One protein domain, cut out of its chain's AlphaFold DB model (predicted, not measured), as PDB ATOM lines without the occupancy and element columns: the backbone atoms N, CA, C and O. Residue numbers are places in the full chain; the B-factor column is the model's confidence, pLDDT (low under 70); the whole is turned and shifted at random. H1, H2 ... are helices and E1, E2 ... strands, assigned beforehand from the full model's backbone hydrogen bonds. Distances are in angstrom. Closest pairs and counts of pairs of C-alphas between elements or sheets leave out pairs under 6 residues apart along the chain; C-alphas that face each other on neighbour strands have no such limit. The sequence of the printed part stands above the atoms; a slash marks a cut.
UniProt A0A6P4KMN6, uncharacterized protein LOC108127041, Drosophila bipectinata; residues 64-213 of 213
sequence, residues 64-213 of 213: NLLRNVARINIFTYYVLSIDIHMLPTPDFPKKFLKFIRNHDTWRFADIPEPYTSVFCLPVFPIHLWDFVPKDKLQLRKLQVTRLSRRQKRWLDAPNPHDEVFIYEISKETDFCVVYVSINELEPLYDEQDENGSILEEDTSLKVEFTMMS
ATOM      1  N   ASN A  64      -2.414  -6.821  -9.212       82.94
ATOM      2  CA  ASN A  64      -2.795  -6.209 -10.476       82.94
ATOM      3  C   ASN A  64      -2.788  -7.247 -11.616       82.94
ATOM      4  O   ASN A  64      -3.754  -7.340 -12.368       82.94
ATOM      5  N   LEU A  65      -1.815  -8.157 -11.641       84.81
ATOM      6  CA  LEU A  65      -1.753  -9.356 -12.466       84.81
ATOM      7  C   LEU A  65      -2.963 -10.246 -12.197       84.81
ATOM      8  O   LEU A  65      -3.624 -10.680 -13.134       84.81
ATOM      9  N   LEU A  66      -3.276 -10.502 -10.923       85.62
ATOM     10  CA  LEU A  66      -4.440 -11.301 -10.543       85.62
ATOM     11  C   LEU A  66      -5.746 -10.682 -11.058       85.62
ATOM     12  O   LEU A  66      -6.591 -11.400 -11.595       85.62
ATOM     13  N   ARG A  67      -5.893  -9.358 -10.943       85.69
ATOM     14  CA  ARG A  67      -7.044  -8.623 -11.487       85.69
ATOM     15  C   ARG A  67      -7.098  -8.707 -13.012       85.69
ATOM     16  O   ARG A  67      -8.148  -9.042 -13.552       85.69
ATOM     17  N   ASN A  68      -5.975  -8.500 -13.700       88.25
ATOM     18  CA  ASN A  68      -5.876  -8.613 -15.158       88.25
ATOM     19  C   ASN A  68      -6.267 -10.009 -15.647       88.25
ATOM     20  O   ASN A  68      -7.098 -10.144 -16.542       88.25
ATOM     21  N   VAL A  69      -5.727 -11.061 -15.025       88.69
ATOM     22  CA  VAL A  69      -6.066 -12.450 -15.358       88.69
ATOM     23  C   VAL A  69      -7.559 -12.698 -15.158       88.69
ATOM     24  O   VAL A  69      -8.197 -13.267 -16.042       88.69
ATOM     25  N   ALA A  70      -8.143 -12.252 -14.043       87.94
ATOM     26  CA  ALA A  70      -9.577 -12.404 -13.809       87.94
ATOM     27  C   ALA A  70     -10.416 -11.703 -14.894       87.94
ATOM     28  O   ALA A  70     -11.352 -12.302 -15.422       87.94
ATOM     29  N   ARG A  71     -10.046 -10.474 -15.271       89.56
ATOM     30  CA  ARG A  71     -10.758  -9.667 -16.272       89.56
ATOM     31  C   ARG A  71     -10.647 -10.208 -17.695       89.56
ATOM     32  O   ARG A  71     -11.635 -10.214 -18.422       89.56
ATOM     33  N   ILE A  72      -9.487 -10.735 -18.078       89.94
ATOM     34  CA  ILE A  72      -9.285 -11.356 -19.399       89.94
ATOM     35  C   ILE A  72     -10.094 -12.659 -19.533       89.94
ATOM     36  O   ILE A  72     -10.472 -13.046 -20.636       89.94
ATOM     37  N   ASN A  73     -10.385 -13.338 -18.420       88.00
ATOM     38  CA  ASN A  73     -11.102 -14.615 -18.418       88.00
ATOM     39  C   ASN A  73     -12.615 -14.490 -18.156       88.00
ATOM     40  O   ASN A  73     -13.310 -15.509 -18.149       88.00
ATOM     41  N   ILE A  74     -13.141 -13.283 -17.916       87.38
ATOM     42  CA  ILE A  74     -14.572 -13.079 -17.668       87.38
ATOM     43  C   ILE A  74     -15.310 -12.719 -18.962       87.38
ATOM     44  O   ILE A  74     -14.854 -11.908 -19.760       87.38
ATOM     45  N   PHE A  75     -16.484 -13.320 -19.163       86.00
ATOM     46  CA  PHE A  75     -17.314 -13.126 -20.362       86.00
ATOM     47  C   PHE A  75     -18.474 -12.143 -20.144       86.00
ATOM     48  O   PHE A  75     -19.381 -12.052 -20.970       86.00
ATOM     49  N   THR A  76     -18.517 -11.469 -18.994       89.19
ATOM     50  CA  THR A  76     -19.607 -10.553 -18.649       89.19
ATOM     51  C   THR A  76     -19.277  -9.131 -19.074       89.19
ATOM     52  O   THR A  76     -18.151  -8.674 -18.916       89.19
ATOM     53  N   TYR A  77     -20.289  -8.417 -19.569       89.38
ATOM     54  CA  TYR A  77     -20.148  -7.020 -19.985       89.38
ATOM     55  C   TYR A  77     -19.798  -6.090 -18.810       89.38
ATOM     56  O   TYR A  77     -18.938  -5.224 -18.935       89.38
ATOM     57  N   TYR A  78     -20.421  -6.312 -17.648       89.81
ATOM     58  CA  TYR A  78     -20.102  -5.609 -16.403       89.81
ATOM     59  C   TYR A  78     -19.252  -6.479 -15.475       89.81
ATOM     60  O   TYR A  78     -19.478  -7.693 -15.384       89.81
ATOM     61  N   VAL A  79     -18.330  -5.853 -14.743       90.31
ATOM     62  CA  VAL A  79     -17.474  -6.499 -13.735       90.31
ATOM     63  C   VAL A  79     -17.616  -5.770 -12.411       90.31
ATOM     64  O   VAL A  79     -17.485  -4.557 -12.365       90.31
ATOM     65  N   LEU A  80     -17.881  -6.514 -11.335       90.56
ATOM     66  CA  LEU A  80     -17.807  -6.008  -9.963       90.56
ATOM     67  C   LEU A  80     -16.413  -6.312  -9.405       90.56
ATOM     68  O   LEU A  80     -16.097  -7.478  -9.157       90.56
ATOM     69  N   SER A  81     -15.612  -5.272  -9.192       87.69
ATOM     70  CA  SER A  81     -14.316  -5.353  -8.522       87.69
ATOM     71  C   SER A  81     -14.506  -5.177  -7.016       87.69
ATOM     72  O   SER A  81     -15.085  -4.188  -6.563       87.69
ATOM     73  N   ILE A  82     -14.082  -6.174  -6.240       85.75
ATOM     74  CA  ILE A  82     -14.206  -6.200  -4.781       85.75
ATOM     75  C   ILE A  82     -13.106  -7.072  -4.176       85.75
ATOM     76  O   ILE A  82     -12.772  -8.133  -4.710       85.75
ATOM     77  N   ASP A  83     -12.567  -6.654  -3.034       81.25
ATOM     78  CA  ASP A  83     -11.599  -7.461  -2.301       81.25
ATOM     79  C   ASP A  83     -12.269  -8.637  -1.572       81.25
ATOM     80  O   ASP A  83     -13.380  -8.538  -1.055       81.25
ATOM     81  N   ILE A  84     -11.546  -9.754  -1.440       75.31
ATOM     82  CA  ILE A  84     -12.058 -11.010  -0.853       75.31
ATOM     83  C   ILE A  84     -12.568 -10.881   0.595       75.31
ATOM     84  O   ILE A  84     -13.356 -11.705   1.053       75.31
ATOM     85  N   HIS A  85     -12.102  -9.874   1.333       71.44
ATOM     86  CA  HIS A  85     -12.502  -9.631   2.719       71.44
ATOM     87  C   HIS A  85     -13.763  -8.762   2.834       71.44
ATOM     88  O   HIS A  85     -14.262  -8.549   3.939       71.44
ATOM     89  N   MET A  86     -14.275  -8.252   1.713       79.50
ATOM     90  CA  MET A  86     -15.468  -7.421   1.665       79.50
ATOM     91  C   MET A  86     -16.682  -8.257   1.263       79.50
ATOM     92  O   MET A  86     -16.603  -9.161   0.431       79.50
ATOM     93  N   LEU A  87     -17.831  -7.940   1.859       80.38
ATOM     94  CA  LEU A  87     -19.099  -8.576   1.526       80.38
ATOM     95  C   LEU A  87     -19.960  -7.608   0.713       80.38
ATOM     96  O   LEU A  87     -20.260  -6.520   1.206       80.38
ATOM     97  N   PRO A  88     -20.388  -7.984  -0.505       82.25
ATOM     98  CA  PRO A  88     -21.322  -7.168  -1.261       82.25
ATOM     99  C   PRO A  88     -22.722  -7.232  -0.639       82.25
ATOM    100  O   PRO A  88     -23.089  -8.210   0.021       82.25
ATOM    101  N   THR A  89     -23.538  -6.214  -0.914       80.31
ATOM    102  CA  THR A  89     -24.954  -6.193  -0.529       80.31
ATOM    103  C   THR A  89     -25.685  -7.432  -1.078       80.31
ATOM    104  O   THR A  89     -25.451  -7.830  -2.228       80.31
ATOM    105  N   PRO A  90     -26.591  -8.059  -0.302       80.81
ATOM    106  CA  PRO A  90     -27.380  -9.187  -0.785       80.81
ATOM    107  C   PRO A  90     -28.118  -8.874  -2.094       80.81
ATOM    108  O   PRO A  90     -28.682  -7.796  -2.265       80.81
ATOM    109  N   ASP A  91     -28.107  -9.830  -3.030       83.44
ATOM    110  CA  ASP A  91     -28.731  -9.713  -4.361       83.44
ATOM    111  C   ASP A  91     -28.265  -8.501  -5.201       83.44
ATOM    112  O   ASP A  91     -28.899  -8.171  -6.210       83.44
ATOM    113  N   PHE A  92     -27.127  -7.885  -4.858       86.81
ATOM    114  CA  PHE A  92     -26.590  -6.723  -5.567       86.81
ATOM    115  C   PHE A  92     -26.533  -6.888  -7.097       86.81
ATOM    116  O   PHE A  92     -27.037  -5.997  -7.777       86.81
ATOM    117  N   PRO A  93     -26.058  -8.013  -7.678       88.06
ATOM    118  CA  PRO A  93     -26.032  -8.164  -9.135       88.06
ATOM    119  C   PRO A  93     -27.409  -8.003  -9.791       88.06
ATOM    120  O   PRO A  93     -27.528  -7.383 -10.841       88.06
ATOM    121  N   LYS A  94     -28.478  -8.514  -9.162       88.31
ATOM    122  CA  LYS A  94     -29.843  -8.354  -9.687       88.31
ATOM    123  C   LYS A  94     -30.326  -6.916  -9.543       88.31
ATOM    124  O   LYS A  94     -30.922  -6.392 -10.481       88.31
ATOM    125  N   LYS A  95     -30.076  -6.290  -8.385       87.25
ATOM    126  CA  LYS A  95     -30.437  -4.887  -8.137       87.25
ATOM    127  C   LYS A  95     -29.727  -3.958  -9.130       87.25
ATOM    128  O   LYS A  95     -30.380  -3.107  -9.722       87.25
ATOM    129  N   PHE A  96     -28.439  -4.187  -9.390       88.69
ATOM    130  CA  PHE A  96     -27.654  -3.434 -10.364       88.69
ATOM    131  C   PHE A  96     -28.156  -3.627 -11.795       88.69
ATOM    132  O   PHE A  96     -28.394  -2.650 -12.491       88.69
ATOM    133  N   LEU A  97     -28.400  -4.865 -12.237       88.88
ATOM    134  CA  LEU A  97     -28.934  -5.098 -13.583       88.88
ATOM    135  C   LEU A  97     -30.329  -4.484 -13.768       88.88
ATOM    136  O   LEU A  97     -30.634  -3.994 -14.850       88.88
ATOM    137  N   LYS A  98     -31.176  -4.479 -12.726       87.56
ATOM    138  CA  LYS A  98     -32.455  -3.752 -12.744       87.56
ATOM    139  C   LYS A  98     -32.223  -2.241 -12.856       87.56
ATOM    140  O   LYS A  98     -32.874  -1.608 -13.678       87.56
ATOM    141  N   PHE A  99     -31.300  -1.689 -12.067       85.56
ATOM    142  CA  PHE A  99     -30.910  -0.281 -12.139       85.56
ATOM    143  C   PHE A  99     -30.464   0.094 -13.554       85.56
ATOM    144  O   PHE A  99     -31.066   0.989 -14.137       85.56
ATOM    145  N   ILE A 100     -29.521  -0.647 -14.142       84.44
ATOM    146  CA  ILE A 100     -29.060  -0.409 -15.513       84.44
ATOM    147  C   ILE A 100     -30.236  -0.459 -16.483       84.44
ATOM    148  O   ILE A 100     -30.481   0.535 -17.146       84.44
ATOM    149  N   ARG A 101     -31.034  -1.538 -16.493       83.81
ATOM    150  CA  ARG A 101     -32.189  -1.688 -17.404       83.81
ATOM    151  C   ARG A 101     -33.212  -0.556 -17.297       83.81
ATOM    152  O   ARG A 101     -33.803  -0.181 -18.303       83.81
ATOM    153  N   ASN A 102     -33.439  -0.035 -16.094       79.62
ATOM    154  CA  ASN A 102     -34.374   1.066 -15.865       79.62
ATOM    155  C   ASN A 102     -33.825   2.418 -16.352       79.62
ATOM    156  O   ASN A 102     -34.613   3.297 -16.684       79.62
ATOM    157  N   HIS A 103     -32.501   2.570 -16.420       74.44
ATOM    158  CA  HIS A 103     -31.813   3.772 -16.910       74.44
ATOM    159  C   HIS A 103     -31.275   3.594 -18.349       74.44
ATOM    160  O   HIS A 103     -30.622   4.486 -18.894       74.44
ATOM    161  N   ASP A 104     -31.576   2.452 -18.979       65.12
ATOM    162  CA  ASP A 104     -31.066   2.023 -20.288       65.12
ATOM    163  C   ASP A 104     -31.848   2.609 -21.467       65.12
ATOM    164  O   ASP A 104     -31.515   2.344 -22.618       65.12
ATOM    165  N   THR A 105     -32.916   3.384 -21.229       46.84
ATOM    166  CA  THR A 105     -33.861   3.690 -22.312       46.84
ATOM    167  C   THR A 105     -33.218   4.430 -23.486       46.84
ATOM    168  O   THR A 105     -33.631   4.121 -24.593       46.84
ATOM    169  N   TRP A 106     -32.166   5.255 -23.301       46.38
ATOM    170  CA  TRP A 106     -31.266   5.743 -24.378       46.38
ATOM    171  C   TRP A 106     -29.868   6.197 -23.864       46.38
ATOM    172  O   TRP A 106     -29.470   7.341 -24.065       46.38
ATOM    173  N   ARG A 107     -29.098   5.299 -23.222       52.94
ATOM    174  CA  ARG A 107     -27.691   5.503 -22.767       52.94
ATOM    175  C   ARG A 107     -27.464   6.609 -21.723       52.94
ATOM    176  O   ARG A 107     -26.513   7.370 -21.844       52.94
ATOM    177  N   PHE A 108     -28.226   6.601 -20.633       55.19
ATOM    178  CA  PHE A 108     -27.925   7.425 -19.461       55.19
ATOM    179  C   PHE A 108     -28.063   8.944 -19.679       55.19
ATOM    180  O   PHE A 108     -27.094   9.687 -19.576       55.19
ATOM    181  N   ALA A 109     -29.280   9.442 -19.914       55.78
ATOM    182  CA  ALA A 109     -29.516  10.891 -20.001       55.78
ATOM    183  C   ALA A 109     -28.964  11.675 -18.784       55.78
ATOM    184  O   ALA A 109     -28.550  12.822 -18.930       55.78
ATOM    185  N   ASP A 110     -28.897  11.023 -17.616       64.69
ATOM    186  CA  ASP A 110     -28.393  11.599 -16.367       64.69
ATOM    187  C   ASP A 110     -26.927  11.233 -16.049       64.69
ATOM    188  O   ASP A 110     -26.375  11.745 -15.073       64.69
ATOM    189  N   ILE A 111     -26.275  10.362 -16.840       73.00
ATOM    190  CA  ILE A 111     -24.834  10.091 -16.710       73.00
ATOM    191  C   ILE A 111     -24.100  10.759 -17.871       73.00
ATOM    192  O   ILE A 111     -24.231  10.306 -19.004       73.00
ATOM    193  N   PRO A 112     -23.278  11.787 -17.606       67.38
ATOM    194  CA  PRO A 112     -22.623  12.548 -18.665       67.38
ATOM    195  C   PRO A 112     -21.741  11.705 -19.598       67.38
ATOM    196  O   PRO A 112     -21.707  11.958 -20.800       67.38
ATOM    197  N   GLU A 113     -21.021  10.714 -19.059       75.94
ATOM    198  CA  GLU A 113     -20.004   9.955 -19.799       75.94
ATOM    199  C   GLU A 113     -20.043   8.450 -19.461       75.94
ATOM    200  O   GLU A 113     -19.125   7.905 -18.857       75.94
ATOM    201  N   PRO A 114     -21.106   7.728 -19.834       73.69
ATOM    202  CA  PRO A 114     -21.398   6.407 -19.275       73.69
ATOM    203  C   PRO A 114     -20.408   5.290 -19.621       73.69
ATOM    204  O   PRO A 114     -20.369   4.266 -18.942       73.69
ATOM    205  N   TYR A 115     -19.634   5.467 -20.688       76.38
ATOM    206  CA  TYR A 115     -18.644   4.495 -21.155       76.38
ATOM    207  C   TYR A 115     -17.289   4.644 -20.465       76.38
ATOM    208  O   TYR A 115     -16.524   3.692 -20.405       76.38
ATOM    209  N   THR A 116     -17.004   5.818 -19.916       75.31
ATOM    210  CA  THR A 116     -15.749   6.135 -19.216       75.31
ATOM    211  C   THR A 116     -15.956   6.226 -17.704       75.31
ATOM    212  O   THR A 116     -15.114   6.736 -16.975       75.31
ATOM    213  N   SER A 117     -17.096   5.715 -17.249       79.19
ATOM    214  CA  SER A 117     -17.689   5.911 -15.936       79.19
ATOM    215  C   SER A 117     -17.702   4.605 -15.142       79.19
ATOM    216  O   SER A 117     -18.050   3.553 -15.682       79.19
ATOM    217  N   VAL A 118     -17.382   4.668 -13.846       85.06
ATOM    218  CA  VAL A 118     -17.402   3.506 -12.940       85.06
ATOM    219  C   VAL A 118     -18.385   3.703 -11.788       85.06
ATOM    220  O   VAL A 118     -18.460   4.763 -11.171       85.06
ATOM    221  N   PHE A 119     -19.162   2.669 -11.468       87.19
ATOM    222  CA  PHE A 119     -20.163   2.693 -10.403       87.19
ATOM    223  C   PHE A 119     -19.572   2.207  -9.082       87.19
ATOM    224  O   PHE A 119     -19.594   1.017  -8.773       87.19
ATOM    225  N   CYS A 120     -19.066   3.130  -8.283       86.88
ATOM    226  CA  CYS A 120     -18.511   2.879  -6.963       86.88
ATOM    227  C   CYS A 120     -19.584   2.525  -5.920       86.88
ATOM    228  O   CYS A 120     -20.681   3.094  -5.847       86.88
ATOM    229  N   LEU A 121     -19.244   1.579  -5.053       85.69
ATOM    230  CA  LEU A 121     -20.068   1.155  -3.934       85.69
ATOM    231  C   LEU A 121     -19.504   1.709  -2.626       85.69
ATOM    232  O   LEU A 121     -18.305   1.601  -2.369       85.69
ATOM    233  N   PRO A 122     -20.362   2.255  -1.754       84.62
ATOM    234  CA  PRO A 122     -19.948   2.682  -0.431       84.62
ATOM    235  C   PRO A 122     -19.551   1.456   0.400       84.62
ATOM    236  O   PRO A 122     -20.320   0.509   0.568       84.62
ATOM    237  N   VAL A 123     -18.349   1.491   0.964       81.62
ATOM    238  CA  VAL A 123     -17.851   0.435   1.851       81.62
ATOM    239  C   VAL A 123     -18.067   0.858   3.296       81.62
ATOM    240  O   VAL A 123     -17.839   2.015   3.631       81.62
ATOM    241  N   PHE A 124     -18.480  -0.060   4.168       81.00
ATOM    242  CA  PHE A 124     -18.643   0.209   5.597       81.00
ATOM    243  C   PHE A 124     -17.846  -0.800   6.425       81.00
ATOM    244  O   PHE A 124     -18.001  -2.005   6.212       81.00
ATOM    245  N   PRO A 125     -17.010  -0.346   7.378       77.00
ATOM    246  CA  PRO A 125     -16.307  -1.254   8.270       77.00
ATOM    247  C   PRO A 125     -17.313  -1.870   9.249       77.00
ATOM    248  O   PRO A 125     -17.898  -1.173  10.076       77.00
ATOM    249  N   ILE A 126     -17.535  -3.179   9.135       72.75
ATOM    250  CA  ILE A 126     -18.458  -3.937   9.985       72.75
ATOM    251  C   ILE A 126     -17.703  -5.135  10.563       72.75
ATOM    252  O   ILE A 126     -16.942  -5.802   9.860       72.75
ATOM    253  N   HIS A 127     -17.927  -5.431  11.842       66.25
ATOM    254  CA  HIS A 127     -17.402  -6.637  12.470       66.25
ATOM    255  C   HIS A 127     -18.328  -7.825  12.164       66.25
ATOM    256  O   HIS A 127     -19.472  -7.877  12.608       66.25
ATOM    257  N   LEU A 128     -17.824  -8.783  11.376       58.22
ATOM    258  CA  LEU A 128     -18.586  -9.920  10.826       58.22
ATOM    259  C   LEU A 128     -19.198 -10.864  11.877       58.22
ATOM    260  O   LEU A 128     -20.059 -11.671  11.531       58.22
ATOM    261  N   TRP A 129     -18.756 -10.784  13.130       56.75
ATOM    262  CA  TRP A 129     -19.164 -11.693  14.203       56.75
ATOM    263  C   TRP A 129     -20.480 -11.309  14.882       56.75
ATOM    264  O   TRP A 129     -21.085 -12.164  15.522       56.75
ATOM    265  N   ASP A 130     -20.949 -10.072  14.699       56.94
ATOM    266  CA  ASP A 130     -22.126  -9.575  15.413       56.94
ATOM    267  C   ASP A 130     -23.379  -9.627  14.535       56.94
ATOM    268  O   ASP A 130     -24.390 -10.231  14.897       56.94
ATOM    269  N   PHE A 131     -23.324  -8.993  13.360       71.25
ATOM    270  CA  PHE A 131     -24.479  -8.843  12.482       71.25
ATOM    271  C   PHE A 131     -24.069  -8.286  11.112       71.25
ATOM    272  O   PHE A 131     -23.375  -7.275  11.029       71.25
ATOM    273  N   VAL A 132     -24.546  -8.903  10.024       76.50
ATOM    274  CA  VAL A 132     -24.350  -8.386   8.659       76.50
ATOM    275  C   VAL A 132     -25.611  -7.628   8.226       76.50
ATOM    276  O   VAL A 132     -26.658  -8.263   8.057       76.50
ATOM    277  N   PRO A 133     -25.543  -6.296   8.039       79.38
ATOM    278  CA  PRO A 133     -26.686  -5.509   7.610       79.38
ATOM    279  C   PRO A 133     -27.080  -5.889   6.184       79.38
ATOM    280  O   PRO A 133     -26.242  -5.986   5.288       79.38
ATOM    281  N   LYS A 134     -28.376  -6.110   5.975       78.81
ATOM    282  CA  LYS A 134     -28.940  -6.463   4.664       78.81
ATOM    283  C   LYS A 134     -29.366  -5.247   3.853       78.81
ATOM    284  O   LYS A 134     -29.483  -5.343   2.637       78.81
ATOM    285  N   ASP A 135     -29.624  -4.144   4.541       78.94
ATOM    286  CA  ASP A 135     -30.161  -2.915   3.984       78.94
ATOM    287  C   ASP A 135     -29.579  -1.698   4.718       78.94
ATOM    288  O   ASP A 135     -28.936  -1.795   5.775       78.94
ATOM    289  N   LYS A 136     -29.821  -0.522   4.146       81.94
ATOM    290  CA  LYS A 136     -29.338   0.745   4.683       81.94
ATOM    291  C   LYS A 136     -29.922   1.077   6.062       81.94
ATOM    292  O   LYS A 136     -29.240   1.687   6.887       81.94
ATOM    293  N   LEU A 137     -31.162   0.671   6.346       81.69
ATOM    294  CA  LEU A 137     -31.814   0.915   7.639       81.69
ATOM    295  C   LEU A 137     -31.123   0.135   8.761       81.69
ATOM    296  O   LEU A 137     -30.918   0.659   9.853       81.69
ATOM    297  N   GLN A 138     -30.742  -1.108   8.489       82.06
ATOM    298  CA  GLN A 138     -29.975  -1.955   9.387       82.06
ATOM    299  C   GLN A 138     -28.569  -1.403   9.600       82.06
ATOM    300  O   GLN A 138     -28.113  -1.328  10.739       82.06
ATOM    301  N   LEU A 139     -27.913  -0.935   8.536       82.00
ATOM    302  CA  LEU A 139     -26.601  -0.302   8.638       82.00
ATOM    303  C   LEU A 139     -26.629   0.961   9.518       82.00
ATOM    304  O   LEU A 139     -25.734   1.156  10.337       82.00
ATOM    305  N   ARG A 140     -27.688   1.780   9.433       82.69
ATOM    306  CA  ARG A 140     -27.883   2.947  10.319       82.69
ATOM    307  C   ARG A 140     -27.950   2.573  11.799       82.69
ATOM    308  O   ARG A 140     -27.480   3.336  12.640       82.69
ATOM    309  N   LYS A 141     -28.514   1.407  12.127       82.50
ATOM    310  CA  LYS A 141     -28.632   0.929  13.515       82.50
ATOM    311  C   LYS A 141     -27.295   0.492  14.111       82.50
ATOM    312  O   LYS A 141     -27.161   0.521  15.328       82.50
ATOM    313  N   LEU A 142     -26.314   0.129  13.280       76.25
ATOM    314  CA  LEU A 142     -25.013  -0.377  13.730       76.25
ATOM    315  C   LEU A 142     -24.077   0.699  14.302       76.25
ATOM    316  O   LEU A 142     -23.003   0.345  14.772       76.25
ATOM    317  N   GLN A 143     -24.463   1.985  14.270       69.00
ATOM    318  CA  GLN A 143     -23.680   3.115  14.804       69.00
ATOM    319  C   GLN A 143     -22.177   3.004  14.489       69.00
ATOM    320  O   GLN A 143     -21.322   3.121  15.367       69.00
ATOM    321  N   VAL A 144     -21.859   2.738  13.218       70.50
ATOM    322  CA  VAL A 144     -20.487   2.479  12.769       70.50
ATOM    323  C   VAL A 144     -19.574   3.638  13.182       70.50
ATOM    324  O   VAL A 144     -19.795   4.796  12.814       70.50
ATOM    325  N   THR A 145     -18.538   3.333  13.964       64.38
ATOM    326  CA  THR A 145     -17.549   4.329  14.385       64.38
ATOM    327  C   THR A 145     -16.585   4.623  13.228       64.38
ATOM    328  O   THR A 145     -16.275   3.746  12.428       64.38
ATOM    329  N   ARG A 146     -16.109   5.874  13.118       75.12
ATOM    330  CA  ARG A 146     -15.146   6.332  12.083       75.12
ATOM    331  C   ARG A 146     -15.645   6.319  10.629       75.12
ATOM    332  O   ARG A 146     -14.904   5.976   9.716       75.12
ATOM    333  N   LEU A 147     -16.868   6.783  10.389       80.12
ATOM    334  CA  LEU A 147     -17.314   7.093   9.027       80.12
ATOM    335  C   LEU A 147     -16.664   8.382   8.499       80.12
ATOM    336  O   LEU A 147     -16.669   9.415   9.179       80.12
ATOM    337  N   SER A 148     -16.182   8.333   7.258       82.56
ATOM    338  CA  SER A 148     -15.831   9.506   6.456       82.56
ATOM    339  C   SER A 148     -17.042  10.423   6.267       82.56
ATOM    340  O   SER A 148     -18.202  10.019   6.406       82.56
ATOM    341  N   ARG A 149     -16.785  11.684   5.905       83.88
ATOM    342  CA  ARG A 149     -17.851  12.657   5.624       83.88
ATOM    343  C   ARG A 149     -18.802  12.143   4.538       83.88
ATOM    344  O   ARG A 149     -20.013  12.256   4.701       83.88
ATOM    345  N   ARG A 150     -18.269  11.531   3.476       79.94
ATOM    346  CA  ARG A 150     -19.046  11.011   2.341       79.94
ATOM    347  C   ARG A 150     -19.904   9.804   2.736       79.94
ATOM    348  O   ARG A 150     -21.095   9.815   2.447       79.94
ATOM    349  N   GLN A 151     -19.370   8.861   3.523       82.88
ATOM    350  CA  GLN A 151     -20.154   7.758   4.109       82.88
ATOM    351  C   GLN A 151     -21.313   8.257   4.977       82.88
ATOM    352  O   GLN A 151     -22.410   7.718   4.882       82.88
ATOM    353  N   LYS A 152     -21.096   9.288   5.808       86.69
ATOM    354  CA  LYS A 152     -22.165   9.873   6.636       86.69
ATOM    355  C   LYS A 152     -23.266  10.483   5.776       86.69
ATOM    356  O   LYS A 152     -24.426  10.126   5.942       86.69
ATOM    357  N   ARG A 153     -22.902  11.329   4.803       87.12
ATOM    358  CA  ARG A 153     -23.890  11.938   3.898       87.12
ATOM    359  C   ARG A 153     -24.662  10.875   3.108       87.12
ATOM    360  O   ARG A 153     -25.882  10.968   3.008       87.12
ATOM    361  N   TRP A 154     -23.972   9.841   2.620       86.38
ATOM    362  CA  TRP A 154     -24.614   8.696   1.976       86.38
ATOM    363  C   TRP A 154     -25.587   8.002   2.927       86.38
ATOM    364  O   TRP A 154     -26.712   7.717   2.536       86.38
ATOM    365  N   LEU A 155     -25.199   7.761   4.183       85.69
ATOM    366  CA  LEU A 155     -26.014   7.052   5.171       85.69
ATOM    367  C   LEU A 155     -27.283   7.833   5.555       85.69
ATOM    368  O   LEU A 155     -28.338   7.227   5.752       85.69
ATOM    369  N   ASP A 156     -27.198   9.160   5.582       85.75
ATOM    370  CA  ASP A 156     -28.311  10.050   5.924       85.75
ATOM    371  C   ASP A 156     -29.224  10.379   4.736       85.75
ATOM    372  O   ASP A 156     -30.374  10.771   4.932       85.75
ATOM    373  N   ALA A 157     -28.748  10.194   3.502       84.88
ATOM    374  CA  ALA A 157     -29.521  10.529   2.312       84.88
ATOM    375  C   ALA A 157     -30.833   9.716   2.214       84.88
ATOM    376  O   ALA A 157     -30.853   8.517   2.522       84.88
ATOM    377  N   PRO A 158     -31.949  10.329   1.794       79.06
ATOM    378  CA  PRO A 158     -33.216   9.620   1.663       79.06
ATOM    379  C   PRO A 158     -33.117   8.547   0.570       79.06
ATOM    380  O   PRO A 158     -32.614   8.808  -0.517       79.06
ATOM    381  N   ASN A 159     -33.603   7.340   0.864       70.31
ATOM    382  CA  ASN A 159     -33.835   6.291  -0.130       70.31
ATOM    383  C   ASN A 159     -35.279   5.794   0.027       70.31
ATOM    384  O   ASN A 159     -35.537   4.962   0.899       70.31
ATOM    385  N   PRO A 160     -36.232   6.334  -0.745       57.31
ATOM    386  CA  PRO A 160     -37.644   6.033  -0.550       57.31
ATOM    387  C   PRO A 160     -38.064   4.620  -0.998       57.31
ATOM    388  O   PRO A 160     -39.165   4.207  -0.638       57.31
ATOM    389  N   HIS A 161     -37.229   3.861  -1.733       59.41
ATOM    390  CA  HIS A 161     -37.677   2.621  -2.396       59.41
ATOM    391  C   HIS A 161     -36.760   1.379  -2.284       59.41
ATOM    392  O   HIS A 161     -37.089   0.362  -2.888       59.41
ATOM    393  N   ASP A 162     -35.662   1.403  -1.511       65.75
ATOM    394  CA  ASP A 162     -34.670   0.291  -1.433       65.75
ATOM    395  C   ASP A 162     -34.132  -0.140  -2.824       65.75
ATOM    396  O   ASP A 162     -33.726  -1.288  -3.073       65.75
ATOM    397  N   GLU A 163     -34.188   0.800  -3.773       74.81
ATOM    398  CA  GLU A 163     -33.689   0.638  -5.128       74.81
ATOM    399  C   GLU A 163     -32.272   1.185  -5.228       74.81
ATOM    400  O   GLU A 163     -31.871   2.087  -4.490       74.81
ATOM    401  N   VAL A 164     -31.510   0.623  -6.165       81.12
ATOM    402  CA  VAL A 164     -30.186   1.143  -6.477       81.12
ATOM    403  C   VAL A 164     -30.328   2.424  -7.285       81.12
ATOM    404  O   VAL A 164     -31.069   2.441  -8.262       81.12
ATOM    405  N   PHE A 165     -29.626   3.483  -6.878       79.69
ATOM    406  CA  PHE A 165     -29.609   4.767  -7.580       79.69
ATOM    407  C   PHE A 165     -28.279   5.505  -7.398       79.69
ATOM    408  O   PHE A 165     -27.479   5.158  -6.525       79.69
ATOM    409  N   ILE A 166     -28.063   6.534  -8.220       83.56
ATOM    410  CA  ILE A 166     -26.885   7.406  -8.168       83.56
ATOM    411  C   ILE A 166     -27.077   8.455  -7.073       83.56
ATOM    412  O   ILE A 166     -27.947   9.316  -7.170       83.56
ATOM    413  N   TYR A 167     -26.241   8.397  -6.041       82.44
ATOM    414  CA  TYR A 167     -26.227   9.375  -4.954       82.44
ATOM    415  C   TYR A 167     -25.441  10.641  -5.298       82.44
ATOM    416  O   TYR A 167     -25.858  11.756  -4.998       82.44
ATOM    417  N   GLU A 168     -24.256  10.442  -5.866       82.75
ATOM    418  CA  GLU A 168     -23.265  11.482  -6.107       82.75
ATOM    419  C   GLU A 168     -22.461  11.097  -7.345       82.75
ATOM    420  O   GLU A 168     -22.129   9.923  -7.535       82.75
ATOM    421  N   ILE A 169     -22.161  12.111  -8.152       81.75
ATOM    422  CA  ILE A 169     -21.305  12.052  -9.331       81.75
ATOM    423  C   ILE A 169     -20.051  12.843  -8.968       81.75
ATOM    424  O   ILE A 169     -20.146  14.037  -8.678       81.75
ATOM    425  N   SER A 170     -18.891  12.191  -8.942       78.62
ATOM    426  CA  SER A 170     -17.627  12.842  -8.583       78.62
ATOM    427  C   SER A 170     -16.492  12.421  -9.507       78.62
ATOM    428  O   SER A 170     -16.566  11.385 -10.156       78.62
ATOM    429  N   LYS A 171     -15.440  13.240  -9.564       75.88
ATOM    430  CA  LYS A 171     -14.145  12.885 -10.165       75.88
ATOM    431  C   LYS A 171     -13.113  12.457  -9.114       75.88
ATOM    432  O   LYS A 171     -12.019  12.064  -9.485       75.88
ATOM    433  N   GLU A 172     -13.440  12.598  -7.830       72.31
ATOM    434  CA  GLU A 172     -12.607  12.136  -6.714       72.31
ATOM    435  C   GLU A 172     -12.708  10.625  -6.576       72.31
ATOM    436  O   GLU A 172     -13.824  10.106  -6.661       72.31
ATOM    437  N   THR A 173     -11.582   9.977  -6.278       66.81
ATOM    438  CA  THR A 173     -11.420   8.527  -6.419       66.81
ATOM    439  C   THR A 173     -11.302   7.738  -5.122       66.81
ATOM    440  O   THR A 173     -11.456   6.515  -5.063       66.81
ATOM    441  N   ASP A 174     -11.135   8.470  -4.027       64.88
ATOM    442  CA  ASP A 174     -10.923   7.976  -2.669       64.88
ATOM    443  C   ASP A 174     -12.067   7.086  -2.139       64.88
ATOM    444  O   ASP A 174     -11.971   6.498  -1.058       64.88
ATOM    445  N   PHE A 175     -13.191   7.015  -2.860       64.00
ATOM    446  CA  PHE A 175     -14.412   6.333  -2.444       64.00
ATOM    447  C   PHE A 175     -14.729   5.065  -3.254       64.00
ATOM    448  O   PHE A 175     -15.752   4.426  -2.998       64.00
ATOM    449  N   CYS A 176     -13.862   4.673  -4.190       73.62
ATOM    450  CA  CYS A 176     -14.120   3.602  -5.156       73.62
ATOM    451  C   CYS A 176     -13.299   2.335  -4.914       73.62
ATOM    452  O   CYS A 176     -12.777   1.712  -5.833       73.62
ATOM    453  N   VAL A 177     -13.196   1.910  -3.655       78.00
ATOM    454  CA  VAL A 177     -12.521   0.644  -3.314       78.00
ATOM    455  C   VAL A 177     -13.288  -0.570  -3.857       78.00
ATOM    456  O   VAL A 177     -12.702  -1.604  -4.163       78.00
ATOM    457  N   VAL A 178     -14.610  -0.440  -3.986       84.81
ATOM    458  CA  VAL A 178     -15.491  -1.429  -4.610       84.81
ATOM    459  C   VAL A 178     -16.255  -0.735  -5.717       84.81
ATOM    460  O   VAL A 178     -16.820   0.330  -5.477       84.81
ATOM    461  N   TYR A 179     -16.315  -1.329  -6.905       88.12
ATOM    462  CA  TYR A 179     -16.974  -0.688  -8.039       88.12
ATOM    463  C   TYR A 179     -17.434  -1.657  -9.115       88.12
ATOM    464  O   TYR A 179     -16.965  -2.792  -9.198       88.12
ATOM    465  N   VAL A 180     -18.351  -1.183  -9.955       89.75
ATOM    466  CA  VAL A 180     -18.756  -1.846 -11.189       89.75
ATOM    467  C   VAL A 180     -18.283  -1.045 -12.395       89.75
ATOM    468  O   VAL A 180     -18.563   0.146 -12.496       89.75
ATOM    469  N   SER A 181     -17.605  -1.705 -13.322       87.56
ATOM    470  CA  SER A 181     -17.088  -1.135 -14.571       87.56
ATOM    471  C   SER A 181     -17.592  -1.928 -15.780       87.56
ATOM    472  O   SER A 181     -18.145  -3.028 -15.645       87.56
ATOM    473  N   ILE A 182     -17.407  -1.367 -16.976       87.75
ATOM    474  CA  ILE A 182     -17.557  -2.097 -18.240       87.75
ATOM    475  C   ILE A 182     -16.233  -2.811 -18.522       87.75
ATOM    476  O   ILE A 182     -15.198  -2.157 -18.640       87.75
ATOM    477  N   ASN A 183     -16.264  -4.141 -18.653       88.88
ATOM    478  CA  ASN A 183     -15.045  -4.953 -18.726       88.88
ATOM    479  C   ASN A 183     -14.116  -4.532 -19.873       88.88
ATOM    480  O   ASN A 183     -12.905  -4.463 -19.692       88.88
ATOM    481  N   GLU A 184     -14.698  -4.266 -21.044       85.81
ATOM    482  CA  GLU A 184     -13.976  -3.952 -22.283       85.81
ATOM    483  C   GLU A 184     -13.321  -2.565 -22.273       85.81
ATOM    484  O   GLU A 184     -12.439  -2.307 -23.086       85.81
ATOM    485  N   LEU A 185     -13.760  -1.677 -21.377       84.38
ATOM    486  CA  LEU A 185     -13.331  -0.277 -21.339       84.38
ATOM    487  C   LEU A 185     -12.387   0.026 -20.178       84.38
ATOM    488  O   LEU A 185     -11.797   1.098 -20.129       84.38
ATOM    489  N   GLU A 186     -12.236  -0.905 -19.242       81.56
ATOM    490  CA  GLU A 186     -11.313  -0.747 -18.129       81.56
ATOM    491  C   GLU A 186      -9.873  -1.106 -18.581       81.56
ATOM    492  O   GLU A 186      -9.652  -2.160 -19.187       81.56
ATOM    493  N   PRO A 187      -8.860  -0.271 -18.317       82.38
ATOM    494  CA  PRO A 187      -7.473  -0.556 -18.686       82.38
ATOM    495  C   PRO A 187      -6.906  -1.702 -17.842       82.38
ATOM    496  O   PRO A 187      -7.389  -1.975 -16.743       82.38
ATOM    497  N   LEU A 188      -5.895  -2.413 -18.343       83.56
ATOM    498  CA  LEU A 188      -5.177  -3.401 -17.530       83.56
ATOM    499  C   LEU A 188      -4.305  -2.686 -16.488       83.56
ATOM    500  O   LEU A 188      -3.698  -1.662 -16.786       83.56
ATOM    501  N   TYR A 189      -4.228  -3.242 -15.283       80.56
ATOM    502  CA  TYR A 189      -3.441  -2.685 -14.183       80.56
ATOM    503  C   TYR A 189      -1.938  -2.919 -14.404       80.56
ATOM    504  O   TYR A 189      -1.547  -4.035 -14.763       80.56
ATOM    505  N   ASP A 190      -1.102  -1.920 -14.115       78.31
ATOM    506  CA  ASP A 190       0.356  -2.082 -14.055       78.31
ATOM    507  C   ASP A 190       0.775  -2.668 -12.695       78.31
ATOM    508  O   ASP A 190       0.312  -2.242 -11.643       78.31
ATOM    509  N   GLU A 191       1.647  -3.672 -12.700       69.56
ATOM    510  CA  GLU A 191       2.205  -4.278 -11.485       69.56
ATOM    511  C   GLU A 191       3.311  -3.431 -10.843       69.56
ATOM    512  O   GLU A 191       3.606  -3.621  -9.665       69.56
ATOM    513  N   GLN A 192       3.932  -2.513 -11.591       68.75
ATOM    514  CA  GLN A 192       4.966  -1.615 -11.058       68.75
ATOM    515  C   GLN A 192       4.381  -0.492 -10.200       68.75
ATOM    516  O   GLN A 192       5.096   0.093  -9.385       68.75
ATOM    517  N   ASP A 193       3.084  -0.233 -10.346       64.06
ATOM    518  CA  ASP A 193       2.362   0.733  -9.540       64.06
ATOM    519  C   ASP A 193       1.615   0.030  -8.393       64.06
ATOM    520  O   ASP A 193       0.468  -0.411  -8.507       64.06
ATOM    521  N   GLU A 194       2.298  -0.108  -7.251       51.84
ATOM    522  CA  GLU A 194       1.727  -0.732  -6.049       51.84
ATOM    523  C   GLU A 194       0.578   0.094  -5.429       51.84
ATOM    524  O   GLU A 194      -0.256  -0.483  -4.712       51.84
ATOM    525  N   ASN A 195       0.525   1.403  -5.724       45.62
ATOM    526  CA  ASN A 195      -0.534   2.340  -5.326       45.62
ATOM    527  C   ASN A 195      -1.607   2.534  -6.407       45.62
ATOM    528  O   ASN A 195      -2.678   3.052  -6.090       45.62
ATOM    529  N   GLY A 196      -1.356   2.046  -7.622       44.69
ATOM    530  CA  GLY A 196      -2.225   2.088  -8.791       44.69
ATOM    531  C   GLY A 196      -3.496   1.274  -8.620       44.69
ATOM    532  O   GLY A 196      -3.712   0.233  -9.242       44.69
ATOM    533  N   SER A 197      -4.392   1.756  -7.766       45.94
ATOM    534  CA  SER A 197      -5.799   1.723  -8.130       45.94
ATOM    535  C   SER A 197      -5.904   2.452  -9.472       45.94
ATOM    536  O   SER A 197      -5.349   3.540  -9.594       45.94
ATOM    537  N   ILE A 198      -6.605   1.887 -10.463       44.78
ATOM    538  CA  ILE A 198      -6.837   2.434 -11.830       44.78
ATOM    539  C   ILE A 198      -7.232   3.924 -11.869       44.78
ATOM    540  O   ILE A 198      -7.253   4.563 -12.915       44.78
ATOM    541  N   LEU A 199      -7.566   4.477 -10.719       46.69
ATOM    542  CA  LEU A 199      -8.173   5.761 -10.529       46.69
ATOM    543  C   LEU A 199      -7.190   6.945 -10.505       46.69
ATOM    544  O   LEU A 199      -7.650   8.073 -10.641       46.69
ATOM    545  N   GLU A 200      -5.878   6.741 -10.329       38.97
ATOM    546  CA  GLU A 200      -4.942   7.880 -10.214       38.97
ATOM    547  C   GLU A 200      -4.311   8.338 -11.544       38.97
ATOM    548  O   GLU A 200      -3.940   9.507 -11.638       38.97
ATOM    549  N   GLU A 201      -4.253   7.507 -12.596       38.12
ATOM    550  CA  GLU A 201      -3.439   7.850 -13.784       38.12
ATOM    551  C   GLU A 201      -4.125   7.774 -15.159       38.12
ATOM    552  O   GLU A 201      -3.588   8.328 -16.124       38.12
ATOM    553  N   ASP A 202      -5.322   7.191 -15.303       39.16
ATOM    554  CA  ASP A 202      -5.940   7.108 -16.632       39.16
ATOM    555  C   ASP A 202      -6.823   8.326 -16.957       39.16
ATOM    556  O   ASP A 202      -7.996   8.415 -16.600       39.16
ATOM    557  N   THR A 203      -6.252   9.273 -17.707       37.72
ATOM    558  CA  THR A 203      -6.936  10.474 -18.231       37.72
ATOM    559  C   THR A 203      -8.178  10.189 -19.095       37.72
ATOM    560  O   THR A 203      -8.911  11.130 -19.438       37.72
ATOM    561  N   SER A 204      -8.424   8.922 -19.451       37.25
ATOM    562  CA  SER A 204      -9.570   8.478 -20.246       37.25
ATOM    563  C   SER A 204     -10.797   8.071 -19.423       37.25
ATOM    564  O   SER A 204     -11.912   8.173 -19.938       37.25
ATOM    565  N   LEU A 205     -10.630   7.688 -18.151       37.25
ATOM    566  CA  LEU A 205     -11.731   7.337 -17.256       37.25
ATOM    567  C   LEU A 205     -12.133   8.557 -16.432       37.25
ATOM    568  O   LEU A 205     -11.342   9.145 -15.696       37.25
ATOM    569  N   LYS A 206     -13.384   8.977 -16.584       48.53
ATOM    570  CA  LYS A 206     -13.930  10.134 -15.892       48.53
ATOM    571  C   LYS A 206     -15.270   9.737 -15.315       48.53
ATOM    572  O   LYS A 206     -16.204   9.436 -16.050       48.53
ATOM    573  N   VAL A 207     -15.337   9.891 -13.994       44.41
ATOM    574  CA  VAL A 207     -16.522   9.858 -13.133       44.41
ATOM    575  C   VAL A 207     -16.752   8.548 -12.377       44.41
ATOM    576  O   VAL A 207     -16.838   7.453 -12.929       44.41
ATOM    577  N   GLU A 208     -16.946   8.740 -11.077       53.56
ATOM    578  CA  GLU A 208     -17.330   7.766 -10.073       53.56
ATOM    579  C   GLU A 208     -18.762   8.012  -9.592       53.56
ATOM    580  O   GLU A 208     -19.083   9.099  -9.092       53.56
ATOM    581  N   PHE A 209     -19.620   6.994  -9.678       42.62
ATOM    582  CA  PHE A 209     -20.959   7.037  -9.075       42.62
ATOM    583  C   PHE A 209     -20.896   6.430  -7.695       42.62
ATOM    584  O   PHE A 209     -20.476   5.294  -7.564       42.62
ATOM    585  N   THR A 210     -21.400   7.098  -6.666       47.31
ATOM    586  CA  THR A 210     -21.733   6.379  -5.432       47.31
ATOM    587  C   THR A 210     -23.127   5.779  -5.579       47.31
ATOM    588  O   THR A 210     -24.104   6.518  -5.690       47.31
ATOM    589  N   MET A 211     -23.242   4.452  -5.556       51.97
ATOM    590  CA  MET A 211     -24.549   3.799  -5.594       51.97
ATOM    591  C   MET A 211     -25.160   3.644  -4.199       51.97
ATOM    592  O   MET A 211     -24.486   3.322  -3.219       51.97
ATOM    593  N   MET A 212     -26.460   3.889  -4.096       52.03
ATOM    594  CA  MET A 212     -27.262   3.616  -2.903       52.03
ATOM    595  C   MET A 212     -27.950   2.257  -3.017       52.03
ATOM    596  O   MET A 212     -28.104   1.746  -4.117       52.03
ATOM    597  N   SER A 213     -28.311   1.649  -1.888       51.03
ATOM    598  CA  SER A 213     -29.203   0.485  -1.821       51.03
ATOM    599  C   SER A 213     -30.365   0.800  -0.916       51.03
ATOM    600  O   SER A 213     -30.114   1.453   0.131       51.03
TER     601      SER A 213
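This is residues 64 to 213 of the 213 residues of the protein "uncharacterized protein LOC108127041" of Drosophila bipectinata (UniProt A0A6P4KMN6). Little regular structure, with much loop, makes up this domain round one strongly twisted mixed sheet, E1 E4 E2 E5 E3; H2 packs beside it, and H1 lies far from H3 and H4. The printed part has 150 residues, 59 in named elements, H1 E1 H2 E2 H3 H4 E3 E4 E5, class mixed. It is compact: radius of gyration of the C-alphas 15.7 A, spans 40 by 38 by 28 A.

E1, residues 78 to 81, and E4, residues 178 to 182, are antiparallel, with N 81 and O 179 2.8 A apart. H2, residues 92 to 103, is on the sheet; H4, residues 149 to 156, only grazes it. Both have every O i to N i+4 pair within hydrogen-bond range.

H1, residues 64 to 72, begins at C-alpha 64 (-2.795, -6.209, -10.476). E5, residues 208 to 212, ends at C-alpha 212 (-27.262, 3.616, -2.903).

The printed part has no cut; E4 to E5 is a long link. In the printed part 43 residues have pLDDT under 70, among them residues 104 to 110 and residues 191 to 213.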